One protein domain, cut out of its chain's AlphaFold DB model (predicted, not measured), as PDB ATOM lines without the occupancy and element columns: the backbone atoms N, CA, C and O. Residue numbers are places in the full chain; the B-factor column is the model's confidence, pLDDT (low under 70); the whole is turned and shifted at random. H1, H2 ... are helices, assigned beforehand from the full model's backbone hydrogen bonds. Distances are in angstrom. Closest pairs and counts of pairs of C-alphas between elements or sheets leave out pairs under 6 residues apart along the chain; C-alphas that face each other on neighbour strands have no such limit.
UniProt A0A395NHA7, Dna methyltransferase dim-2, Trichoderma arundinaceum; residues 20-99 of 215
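What this domain is: This is residues 20 to 99 of the 215 residues of the protein "Dna methyltransferase dim-2" of Trichoderma arundinaceum (UniProt A0A395NHA7). This domain has little regular structure: two short helices, H1 and H2, lie side by side toward one end, and a long looping stretch without named elements, residues 20 to 68, makes the other end. The link between the helices, residues 76 to 87, loops out beyond them. The printed part has 80 residues with two named helices, H1 then H2, and no named strand; the class is all helix, with 17 residues in named elements. It is compact, with a radius of gyration of the C-alphas of 12.8 A, and spans 40 by 32 by 22 A.

How they stand to each other: H2, residues 88 to 97, touches H1, residues 69 to 75; their closest C-alphas, those of Tyr 92 and Ile 69, are 5.8 A apart. They run the same way at a shallow tilt of 17 degrees. In both helices every O i to N i+4 pair is within hydrogen-bond range.

Where its parts are: H2 measures 14.2 A from C-alpha 88 at (382.144, 246.770, 231.250) to C-alpha 97 at (369.822, 242.824, 225.286). H1 measures 9.7 A and begins at C-alpha 69, (376.033, 250.347, 233.818).

The domain as a whole: The C-alphas farthest apart, those of Pro 27 and Glu 81, are 40.5 A apart. The link from H1 to H2 is long, 12 residues. The printed part has no cut. Residues 20 to 24 are under pLDDT 70.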
ATOM      1  N   ARG A  20     375.785 250.613 206.896       52.44
ATOM      2  CA  ARG A  20     376.244 250.419 208.286       52.44
ATOM      3  C   ARG A  20     376.761 251.683 208.958       52.44
ATOM      4  O   ARG A  20     377.209 251.609 210.103       52.44
ATOM      5  N   GLN A  21     376.711 252.833 208.290       57.22
ATOM      6  CA  GLN A  21     377.123 254.069 208.939       57.22
ATOM      7  C   GLN A  21     376.133 254.392 210.069       57.22
ATOM      8  O   GLN A  21     374.928 254.497 209.809       57.22
ATOM      9  N   PRO A  22     376.596 254.536 211.328       56.88
ATOM     10  CA  PRO A  22     375.743 255.090 212.366       56.88
ATOM     11  C   PRO A  22     375.284 256.453 211.858       56.88
ATOM     12  O   PRO A  22     376.112 257.232 211.387       56.88
ATOM     13  N   MET A  23     373.974 256.714 211.876       66.12
ATOM     14  CA  MET A  23     373.443 257.985 211.379       66.12
ATOM     15  C   MET A  23     374.160 259.107 212.118       66.12
ATOM     16  O   MET A  23     373.981 259.280 213.325       66.12
ATOM     17  N   ALA A  24     375.027 259.799 211.383       67.94
ATOM     18  CA  ALA A  24     375.926 260.782 211.946       67.94
ATOM     19  C   ALA A  24     375.132 261.924 212.581       67.94
ATOM     20  O   ALA A  24     373.983 262.185 212.213       67.94
ATOM     21  N   ALA A  25     375.766 262.619 213.520       76.25
ATOM     22  CA  ALA A  25     375.204 263.780 214.189       76.25
ATOM     23  C   ALA A  25     374.709 264.818 213.163       76.25
ATOM     24  O   ALA A  25     375.503 265.466 212.486       76.25
ATOM     25  N   GLN A  26     373.388 264.970 213.058       79.75
ATOM     26  CA  GLN A  26     372.748 266.010 212.253       79.75
ATOM     27  C   GLN A  26     372.270 267.161 213.149       79.75
ATOM     28  O   GLN A  26     371.943 266.925 214.321       79.75
ATOM     29  N   PRO A  27     372.168 268.396 212.631       76.44
ATOM     30  CA  PRO A  27     371.508 269.491 213.339       76.44
ATOM     31  C   PRO A  27     370.079 269.094 213.749       76.44
ATOM     32  O   PRO A  27     369.302 268.618 212.926       76.44
ATOM     33  N   GLY A  28     369.743 269.233 215.034       81.12
ATOM     34  CA  GLY A  28     368.443 268.814 215.586       81.12
ATOM     35  C   GLY A  28     368.313 267.317 215.908       81.12
ATOM     36  O   GLY A  28     367.266 266.884 216.390       81.12
ATOM     37  N   SER A  29     369.362 266.519 215.682       87.19
ATOM     38  CA  SER A  29     369.392 265.114 216.097       87.19
ATOM     39  C   SER A  29     369.537 264.953 217.614       87.19
ATOM     40  O   SER A  29     369.801 265.903 218.351       87.19
ATOM     41  N   ARG A  30     369.378 263.717 218.099       87.94
ATOM     42  CA  ARG A  30     369.527 263.378 219.524       87.94
ATOM     43  C   ARG A  30     370.975 263.108 219.928       87.94
ATOM     44  O   ARG A  30     371.209 262.762 221.085       87.94
ATOM     45  N   SER A  31     371.916 263.272 218.998       91.50
ATOM     46  CA  SER A  31     373.346 263.115 219.248       91.50
ATOM     47  C   SER A  31     373.826 264.065 220.348       91.50
ATOM     48  O   SER A  31     373.373 265.206 220.452       91.50
ATOM     49  N   TYR A  32     374.707 263.558 221.207       91.81
ATOM     50  CA  TYR A  32     375.255 264.240 222.379       91.81
ATOM     51  C   TYR A  32     374.179 264.883 223.270       91.81
ATOM     52  O   TYR A  32     374.413 265.889 223.940       91.81
ATOM     53  N   GLY A  33     372.978 264.302 223.283       92.44
ATOM     54  CA  GLY A  33     371.864 264.785 224.082       92.44
ATOM     55  C   GLY A  33     372.010 264.399 225.552       92.44
ATOM     56  O   GLY A  33     372.434 263.291 225.883       92.44
ATOM     57  N   ARG A  34     371.575 265.288 226.449       94.69
ATOM     58  CA  ARG A  34     371.392 264.966 227.871       94.69
ATOM     59  C   ARG A  34     370.033 264.350 228.129       94.69
ATOM     60  O   ARG A  34     369.039 264.731 227.508       94.69
ATOM     61  N   MET A  35     370.003 263.411 229.060       93.88
ATOM     62  CA  MET A  35     368.766 262.874 229.599       93.88
ATOM     63  C   MET A  35     367.991 263.944 230.365       93.88
ATOM     64  O   MET A  35     368.575 264.843 230.969       93.88
ATOM     65  N   PHE A  36     366.665 263.828 230.357       93.56
ATOM     66  CA  PHE A  36     365.814 264.684 231.172       93.56
ATOM     67  C   PHE A  36     365.601 264.044 232.545       93.56
ATOM     68  O   PHE A  36     365.321 262.849 232.598       93.56
ATOM     69  N   PRO A  37     365.661 264.817 233.641       93.56
ATOM     70  CA  PRO A  37     365.466 264.278 234.987       93.56
ATOM     71  C   PRO A  37     364.033 263.773 235.224       93.56
ATOM     72  O   PRO A  37     363.833 262.820 235.963       93.56
ATOM     73  N   ASN A  38     363.045 264.386 234.562       94.44
ATOM     74  CA  ASN A  38     361.620 264.103 234.767       94.44
ATOM     75  C   ASN A  38     361.016 263.234 233.654       94.44
ATOM     76  O   ASN A  38     359.798 263.165 233.511       94.44
ATOM     77  N   LYS A  39     361.854 262.624 232.810       93.81
ATOM     78  CA  LYS A  39     361.410 261.734 231.737       93.81
ATOM     79  C   LYS A  39     361.967 260.340 231.979       93.81
ATOM     80  O   LYS A  39     363.041 260.185 232.549       93.81
ATOM     81  N   LEU A  40     361.241 259.339 231.494       92.19
ATOM     82  CA  LEU A  40     361.737 257.972 231.422       92.19
ATOM     83  C   LEU A  40     363.028 257.896 230.600       92.19
ATOM     84  O   LEU A  40     363.277 258.723 229.714       92.19
ATOM     85  N   PHE A  41     363.819 256.865 230.894       92.44
ATOM     86  CA  PHE A  41     364.948 256.488 230.060       92.44
ATOM     87  C   PHE A  41     364.462 256.192 228.638       92.44
ATOM     88  O   PHE A  41     363.418 255.569 228.439       92.44
ATOM     89  N   ASP A  42     365.227 256.648 227.647       91.88
ATOM     90  CA  ASP A  42     365.091 256.100 226.301       91.88
ATOM     91  C   ASP A  42     365.582 254.641 226.297       91.88
ATOM     92  O   ASP A  42     366.148 254.151 227.278       91.88
ATOM     93  N   THR A  43     365.391 253.939 225.182       93.69
ATOM     94  CA  THR A  43     365.822 252.546 225.047       93.69
ATOM     95  C   THR A  43     367.303 252.380 225.386       93.69
ATOM     96  O   THR A  43     368.172 252.986 224.752       93.69
ATOM     97  N   ILE A  44     367.597 251.513 226.359       94.94
ATOM     98  CA  ILE A  44     368.968 251.098 226.654       94.94
ATOM     99  C   ILE A  44     369.458 250.231 225.497       94.94
ATOM    100  O   ILE A  44     369.032 249.094 225.320       94.94
ATOM    101  N   VAL A  45     370.341 250.799 224.689       94.44
ATOM    102  CA  VAL A  45     371.002 250.108 223.581       94.44
ATOM    103  C   VAL A  45     372.153 249.229 224.075       94.44
ATOM    104  O   VAL A  45     372.586 249.323 225.219       94.44
ATOM    105  N   THR A  46     372.690 248.388 223.197       94.94
ATOM    106  CA  THR A  46     373.786 247.456 223.507       94.94
ATOM    107  C   THR A  46     375.174 248.091 223.527       94.94
ATOM    108  O   THR A  46     376.102 247.507 224.081       94.94
ATOM    109  N   ALA A  47     375.329 249.272 222.928       92.31
ATOM    110  CA  ALA A  47     376.582 250.011 222.877       92.31
ATOM    111  C   ALA A  47     376.316 251.510 223.021       92.31
ATOM    112  O   ALA A  47     375.367 252.041 222.449       92.31
ATOM    113  N   GLN A  48     377.163 252.197 223.782       91.25
ATOM    114  CA  GLN A  48     377.015 253.627 224.012       91.25
ATOM    115  C   GLN A  48     377.680 254.420 222.888       91.25
ATOM    116  O   GLN A  48     378.901 254.550 222.847       91.25
ATOM    117  N   THR A  49     376.873 254.971 221.987       90.88
ATOM    118  CA  THR A  49     377.326 255.815 220.875       90.88
ATOM    119  C   THR A  49     376.708 257.212 220.991       90.88
ATOM    120  O   THR A  49     375.619 257.464 220.478       90.88
ATOM    121  N   PRO A  50     377.383 258.171 221.654       90.50
ATOM    122  CA  PRO A  50     376.836 259.516 221.856       90.50
ATOM    123  C   PRO A  50     376.605 260.265 220.540       90.50
ATOM    124  O   PRO A  50     375.736 261.123 220.460       90.50
ATOM    125  N   SER A  51     377.355 259.925 219.493       90.06
ATOM    126  CA  SER A  51     377.219 260.499 218.156       90.06
ATOM    127  C   SER A  51     375.998 260.006 217.370       90.06
ATOM    128  O   SER A  51     375.716 260.581 216.322       90.06
ATOM    129  N   ASP A  52     375.270 258.985 217.844       88.50
ATOM    130  CA  ASP A  52     374.104 258.448 217.135       88.50
ATOM    131  C   ASP A  52     372.956 259.468 217.099       88.50
ATOM    132  O   ASP A  52     372.473 259.949 218.127       88.50
ATOM    133  N   ALA A  53     372.471 259.772 215.898       87.94
ATOM    134  CA  ALA A  53     371.356 260.683 215.703       87.94
ATOM    135  C   ALA A  53     370.048 260.210 216.366       87.94
ATOM    136  O   ALA A  53     369.228 261.059 216.735       87.94
ATOM    137  N   LYS A  54     369.836 258.890 216.520       87.44
ATOM    138  CA  LYS A  54     368.609 258.320 217.110       87.44
ATOM    139  C   LYS A  54     368.716 258.132 218.620       87.44
ATOM    140  O   LYS A  54     367.896 258.679 219.353       87.44
ATOM    141  N   ASN A  55     369.720 257.397 219.088       89.44
ATOM    142  CA  ASN A  55     369.846 257.035 220.501       89.44
ATOM    143  C   ASN A  55     370.969 257.783 221.229       89.44
ATOM    144  O   ASN A  55     371.297 257.425 222.351       89.44
ATOM    145  N   GLY A  56     371.535 258.850 220.656       88.56
ATOM    146  CA  GLY A  56     372.667 259.583 221.243       88.56
ATOM    147  C   GLY A  56     372.369 260.389 222.513       88.56
ATOM    148  O   GLY A  56     373.248 261.094 223.014       88.56
ATOM    149  N   ARG A  57     371.155 260.283 223.074       92.44
ATOM    150  CA  ARG A  57     370.775 260.915 224.344       92.44
ATOM    151  C   ARG A  57     371.228 260.069 225.536       92.44
ATOM    152  O   ARG A  57     370.419 259.538 226.286       92.44
ATOM    153  N   LEU A  58     372.541 259.932 225.679       94.06
ATOM    154  CA  LEU A  58     373.174 259.043 226.659       94.06
ATOM    155  C   LEU A  58     373.926 259.794 227.760       94.06
ATOM    156  O   LEU A  58     374.510 259.163 228.639       94.06
ATOM    157  N   LEU A  59     373.961 261.129 227.717       95.38
ATOM    158  CA  LEU A  59     374.631 261.920 228.746       95.38
ATOM    159  C   LEU A  59     373.759 262.024 229.996       95.38
ATOM    160  O   LEU A  59     372.556 262.291 229.905       95.38
ATOM    161  N   HIS A  60     374.389 261.891 231.163       96.19
ATOM    162  CA  HIS A  60     373.728 262.094 232.445       96.19
ATOM    163  C   HIS A  60     373.101 263.498 232.505       96.19
ATOM    164  O   HIS A  60     373.635 264.471 231.958       96.19
ATOM    165  N   TRP A  61     371.950 263.610 233.168       95.69
ATOM    166  CA  TRP A  61     371.167 264.851 233.196       95.69
ATOM    167  C   TRP A  61     371.949 266.019 233.821       95.69
ATOM    168  O   TRP A  61     371.860 267.141 233.330       95.69
ATOM    169  N   ARG A  62     372.771 265.745 234.848       95.94
ATOM    170  CA  ARG A  62     373.582 266.755 235.556       95.94
ATOM    171  C   ARG A  62     375.081 266.705 235.259       95.94
ATOM    172  O   ARG A  62     375.735 267.733 235.160       95.94
ATOM    173  N   GLU A  63     375.635 265.508 235.155       96.25
ATOM    174  CA  GLU A  63     377.074 265.241 235.181       96.25
ATOM    175  C   GLU A  63     377.614 265.177 233.749       96.25
ATOM    176  O   GLU A  63     376.910 264.798 232.811       96.25
ATOM    177  N   SER A  64     378.872 265.559 233.540       95.12
ATOM    178  CA  SER A  64     379.536 265.517 232.230       95.12
ATOM    179  C   SER A  64     380.071 264.118 231.904       95.12
ATOM    180  O   SER A  64     381.245 263.954 231.586       95.12
ATOM    181  N   ARG A  65     379.213 263.101 232.013       94.94
ATOM    182  CA  ARG A  65     379.535 261.704 231.699       94.94
ATOM    183  C   ARG A  65     378.369 261.012 231.003       94.94
ATOM    184  O   ARG A  65     377.238 261.500 231.033       94.94
ATOM    185  N   LEU A  66     378.651 259.857 230.412       94.81
ATOM    186  CA  LEU A  66     377.620 258.940 229.932       94.81
ATOM    187  C   LEU A  66     376.922 258.244 231.100       94.81
ATOM    188  O   LEU A  66     377.431 258.223 232.229       94.81
ATOM    189  N   ILE A  67     375.754 257.672 230.817       95.56
ATOM    190  CA  ILE A  67     375.083 256.799 231.773       95.56
ATOM    191  C   ILE A  67     375.972 255.609 232.133       95.56
ATOM    192  O   ILE A  67     376.669 255.040 231.296       95.56
ATOM    193  N   THR A  68     375.977 255.246 233.403       95.69
ATOM    194  CA  THR A  68     376.722 254.100 233.916       95.69
ATOM    195  C   THR A  68     375.956 252.803 233.688       95.69
ATOM    196  O   THR A  68     374.746 252.799 233.452       95.69
ATOM    197  N   ILE A  69     376.654 251.677 233.833       95.94
ATOM    198  CA  ILE A  69     376.033 250.347 233.818       95.94
ATOM    199  C   ILE A  69     374.976 250.237 234.925       95.94
ATOM    200  O   ILE A  69     373.901 249.709 234.677       95.94
ATOM    201  N   MET A  70     375.225 250.789 236.119       95.94
ATOM    202  CA  MET A  70     374.252 250.769 237.222       95.94
ATOM    203  C   MET A  70     372.981 251.561 236.905       95.94
ATOM    204  O   MET A  70     371.881 251.109 237.205       95.94
ATOM    205  N   GLU A  71     373.106 252.716 236.252       95.50
ATOM    206  CA  GLU A  71     371.937 253.480 235.796       95.50
ATOM    207  C   GLU A  71     371.153 252.715 234.723       95.50
ATOM    208  O   GLU A  71     369.931 252.620 234.813       95.50
ATOM    209  N   ALA A  72     371.847 252.108 233.755       95.38
ATOM    210  CA  ALA A  72     371.219 251.284 232.723       95.38
ATOM    211  C   ALA A  72     370.524 250.036 233.302       95.38
ATOM    212  O   ALA A  72     369.439 249.672 232.851       95.38
ATOM    213  N   ARG A  73     371.107 249.407 234.331       96.06
ATOM    214  CA  ARG A  73     370.512 248.275 235.061       96.06
ATOM    215  C   ARG A  73     369.197 248.659 235.719       96.06
ATOM    216  O   ARG A  73     368.190 247.994 235.498       96.06
ATOM    217  N   ARG A  74     369.196 249.762 236.468       95.06
ATOM    218  CA  ARG A  74     367.991 250.281 237.126       95.06
ATOM    219  C   ARG A  74     366.911 250.655 236.114       95.06
ATOM    220  O   ARG A  74     365.742 250.399 236.369       95.06
ATOM    221  N   ALA A  75     367.293 251.190 234.953       94.31
ATOM    222  CA  ALA A  75     366.355 251.481 233.869       94.31
ATOM    223  C   ALA A  75     365.675 250.222 233.288       94.31
ATOM    224  O   ALA A  75     364.558 250.324 232.792       94.31
ATOM    225  N   GLN A  76     366.320 249.052 233.362       96.19
ATOM    226  CA  GLN A  76     365.761 247.749 232.964       96.19
ATOM    227  C   GLN A  76     365.117 246.974 234.133       96.19
ATOM    228  O   GLN A  76     364.705 245.827 233.961       96.19
ATOM    229  N   GLY A  77     365.067 247.551 235.338       95.19
ATOM    230  CA  GLY A  77     364.528 246.877 236.524       95.19
ATOM    231  C   GLY A  77     365.421 245.758 237.081       95.19
ATOM    232  O   GLY A  77     364.953 244.940 237.876       95.19
ATOM    233  N   LEU A  78     366.700 245.697 236.684       95.06
ATOM    234  CA  LEU A  78     367.683 244.781 237.273       95.06
ATOM    235  C   LEU A  78     368.061 245.277 238.671       95.06
ATOM    236  O   LEU A  78     368.415 246.447 238.846       95.06
ATOM    237  N   ARG A  79     368.003 244.385 239.664       94.31
ATOM    238  CA  ARG A  79     368.314 244.729 241.061       94.31
ATOM    239  C   ARG A  79     369.811 245.004 241.211       94.31
ATOM    240  O   ARG A  79     370.609 244.415 240.485       94.31
ATOM    241  N   ASP A  80     370.216 245.871 242.135       94.50
ATOM    242  CA  ASP A  80     371.624 246.280 242.288       94.50
ATOM    243  C   ASP A  80     372.532 245.109 242.735       94.50
ATOM    244  O   ASP A  80     373.710 245.055 242.386       94.50
ATOM    245  N   GLU A  81     371.961 244.136 243.441       95.25
ATOM    246  CA  GLU A  81     372.600 242.912 243.935       95.25
ATOM    247  C   GLU A  81     372.813 241.826 242.868       95.25
ATOM    248  O   GLU A  81     373.534 240.857 243.109       95.25
ATOM    249  N   GLU A  82     372.213 241.957 241.682       92.88
ATOM    250  CA  GLU A  82     372.423 240.997 240.597       92.88
ATOM    251  C   GLU A  82     373.851 241.124 240.038       92.88
ATOM    252  O   GLU A  82     374.393 242.220 239.868       92.88
ATOM    253  N   VAL A  83     374.507 240.000 239.763       93.75
ATOM    254  CA  VAL A  83     375.903 240.011 239.309       93.75
ATOM    255  C   VAL A  83     375.942 239.966 237.784       93.75
ATOM    256  O   VAL A  83     375.461 239.013 237.175       93.75
ATOM    257  N   LEU A  84     376.547 240.982 237.162       94.62
ATOM    258  CA  LEU A  84     376.859 240.981 235.732       94.62
ATOM    259  C   LEU A  84     378.300 240.518 235.522       94.62
ATOM    260  O   LEU A  84     379.226 241.072 236.110       94.62
ATOM    261  N   LEU A  85     378.488 239.514 234.667       95.19
ATOM    262  CA  LEU A  85     379.800 238.940 234.378       95.19
ATOM    263  C   LEU A  85     380.424 239.555 233.115       95.19
ATOM    264  O   LEU A  85     379.724 239.910 232.165       95.19
ATOM    265  N   GLY A  86     381.757 239.620 233.098       96.12
ATOM    266  CA  GLY A  86     382.560 240.089 231.963       96.12
ATOM    267  C   GLY A  86     382.980 241.557 232.050       96.12
ATOM    268  O   GLY A  86     382.761 242.223 233.060       96.12
ATOM    269  N   ASP A  87     383.596 242.051 230.975       96.50
ATOM    270  CA  ASP A  87     384.086 243.432 230.873       96.50
ATOM    271  C   ASP A  87     382.942 244.457 230.856       96.50
ATOM    272  O   ASP A  87     381.845 244.127 230.401       96.50
ATOM    273  N   PRO A  88     383.179 245.731 231.229       95.44
ATOM    274  CA  PRO A  88     382.144 246.770 231.250       95.44
ATOM    275  C   PRO A  88     381.338 246.899 229.946       95.44
ATOM    276  O   PRO A  88     380.120 247.071 229.977       95.44
ATOM    277  N   ILE A  89     381.994 246.756 228.790       95.00
ATOM    278  CA  ILE A  89     381.336 246.784 227.471       95.00
ATOM    279  C   ILE A  89     380.378 245.594 227.321       95.00
ATOM    280  O   ILE A  89     379.242 245.745 226.871       95.00
ATOM    281  N   THR A  90     380.824 244.407 227.730       96.38
ATOM    282  CA  THR A  90     380.024 243.182 227.697       96.38
ATOM    283  C   THR A  90     378.866 243.258 228.684       96.38
ATOM    284  O   THR A  90     377.746 242.922 228.312       96.38
ATOM    285  N   GLN A  91     379.097 243.765 229.897       96.44
ATOM    286  CA  GLN A  91     378.051 243.985 230.895       96.44
ATOM    287  C   GLN A  91     376.970 244.930 230.364       96.44
ATOM    288  O   GLN A  91     375.786 244.620 230.453       96.44
ATOM    289  N   TYR A  92     377.361 246.046 229.746       96.56
ATOM    290  CA  TYR A  92     376.404 246.978 229.152       96.56
ATOM    291  C   TYR A  92     375.593 246.327 228.020       96.56
ATOM    292  O   TYR A  92     374.374 246.482 227.956       96.56
ATOM    293  N   ARG A  93     376.245 245.520 227.172       96.81
ATOM    294  CA  ARG A  93     375.573 244.740 226.123       96.81
ATOM    295  C   ARG A  93     374.590 243.716 226.690       96.81
ATOM    296  O   ARG A  93     373.524 243.535 226.110       96.81
ATOM    297  N   ILE A  94     374.932 243.055 227.798       96.75
ATOM    298  CA  ILE A  94     374.027 242.134 228.502       96.75
ATOM    299  C   ILE A  94     372.783 242.894 228.962       96.75
ATOM    300  O   ILE A  94     371.673 242.457 228.673       96.75
ATOM    301  N   VAL A  95     372.953 244.056 229.598       96.75
ATOM    302  CA  VAL A  95     371.830 244.888 230.056       96.75
ATOM    303  C   VAL A  95     370.956 245.339 228.883       96.75
ATOM    304  O   VAL A  95     369.742 245.197 228.950       96.75
ATOM    305  N   GLY A  96     371.551 245.827 227.790       95.75
ATOM    306  CA  GLY A  96     370.798 246.307 226.623       95.75
ATOM    307  C   GLY A  96     370.041 245.218 225.853       95.75
ATOM    308  O   GLY A  96     369.019 245.503 225.240       95.75
ATOM    309  N   ASN A  97     370.518 243.970 225.886       96.31
ATOM    310  CA  ASN A  97     369.822 242.824 225.286       96.31
ATOM    311  C   ASN A  97     368.801 242.172 226.226       96.31
ATOM    312  O   ASN A  97     368.022 241.325 225.786       96.31
ATOM    313  N   SER A  98     368.840 242.502 227.517       95.75
ATOM    314  CA  SER A  98     367.937 241.923 228.505       95.75
ATOM    315  C   SER A  98     366.527 242.485 228.346       95.75
ATOM    316  O   SER A  98     366.322 243.597 227.861       95.75
ATOM    317  N   VAL A  99     365.540 241.702 228.774       96.12
ATOM    318  CA  VAL A  99     364.151 242.154 228.866       96.12
ATOM    319  C   VAL A  99     363.952 242.838 230.213       96.12
ATOM    320  O   VAL A  99     364.412 242.322 231.233       96.12
TER     321      VAL A  99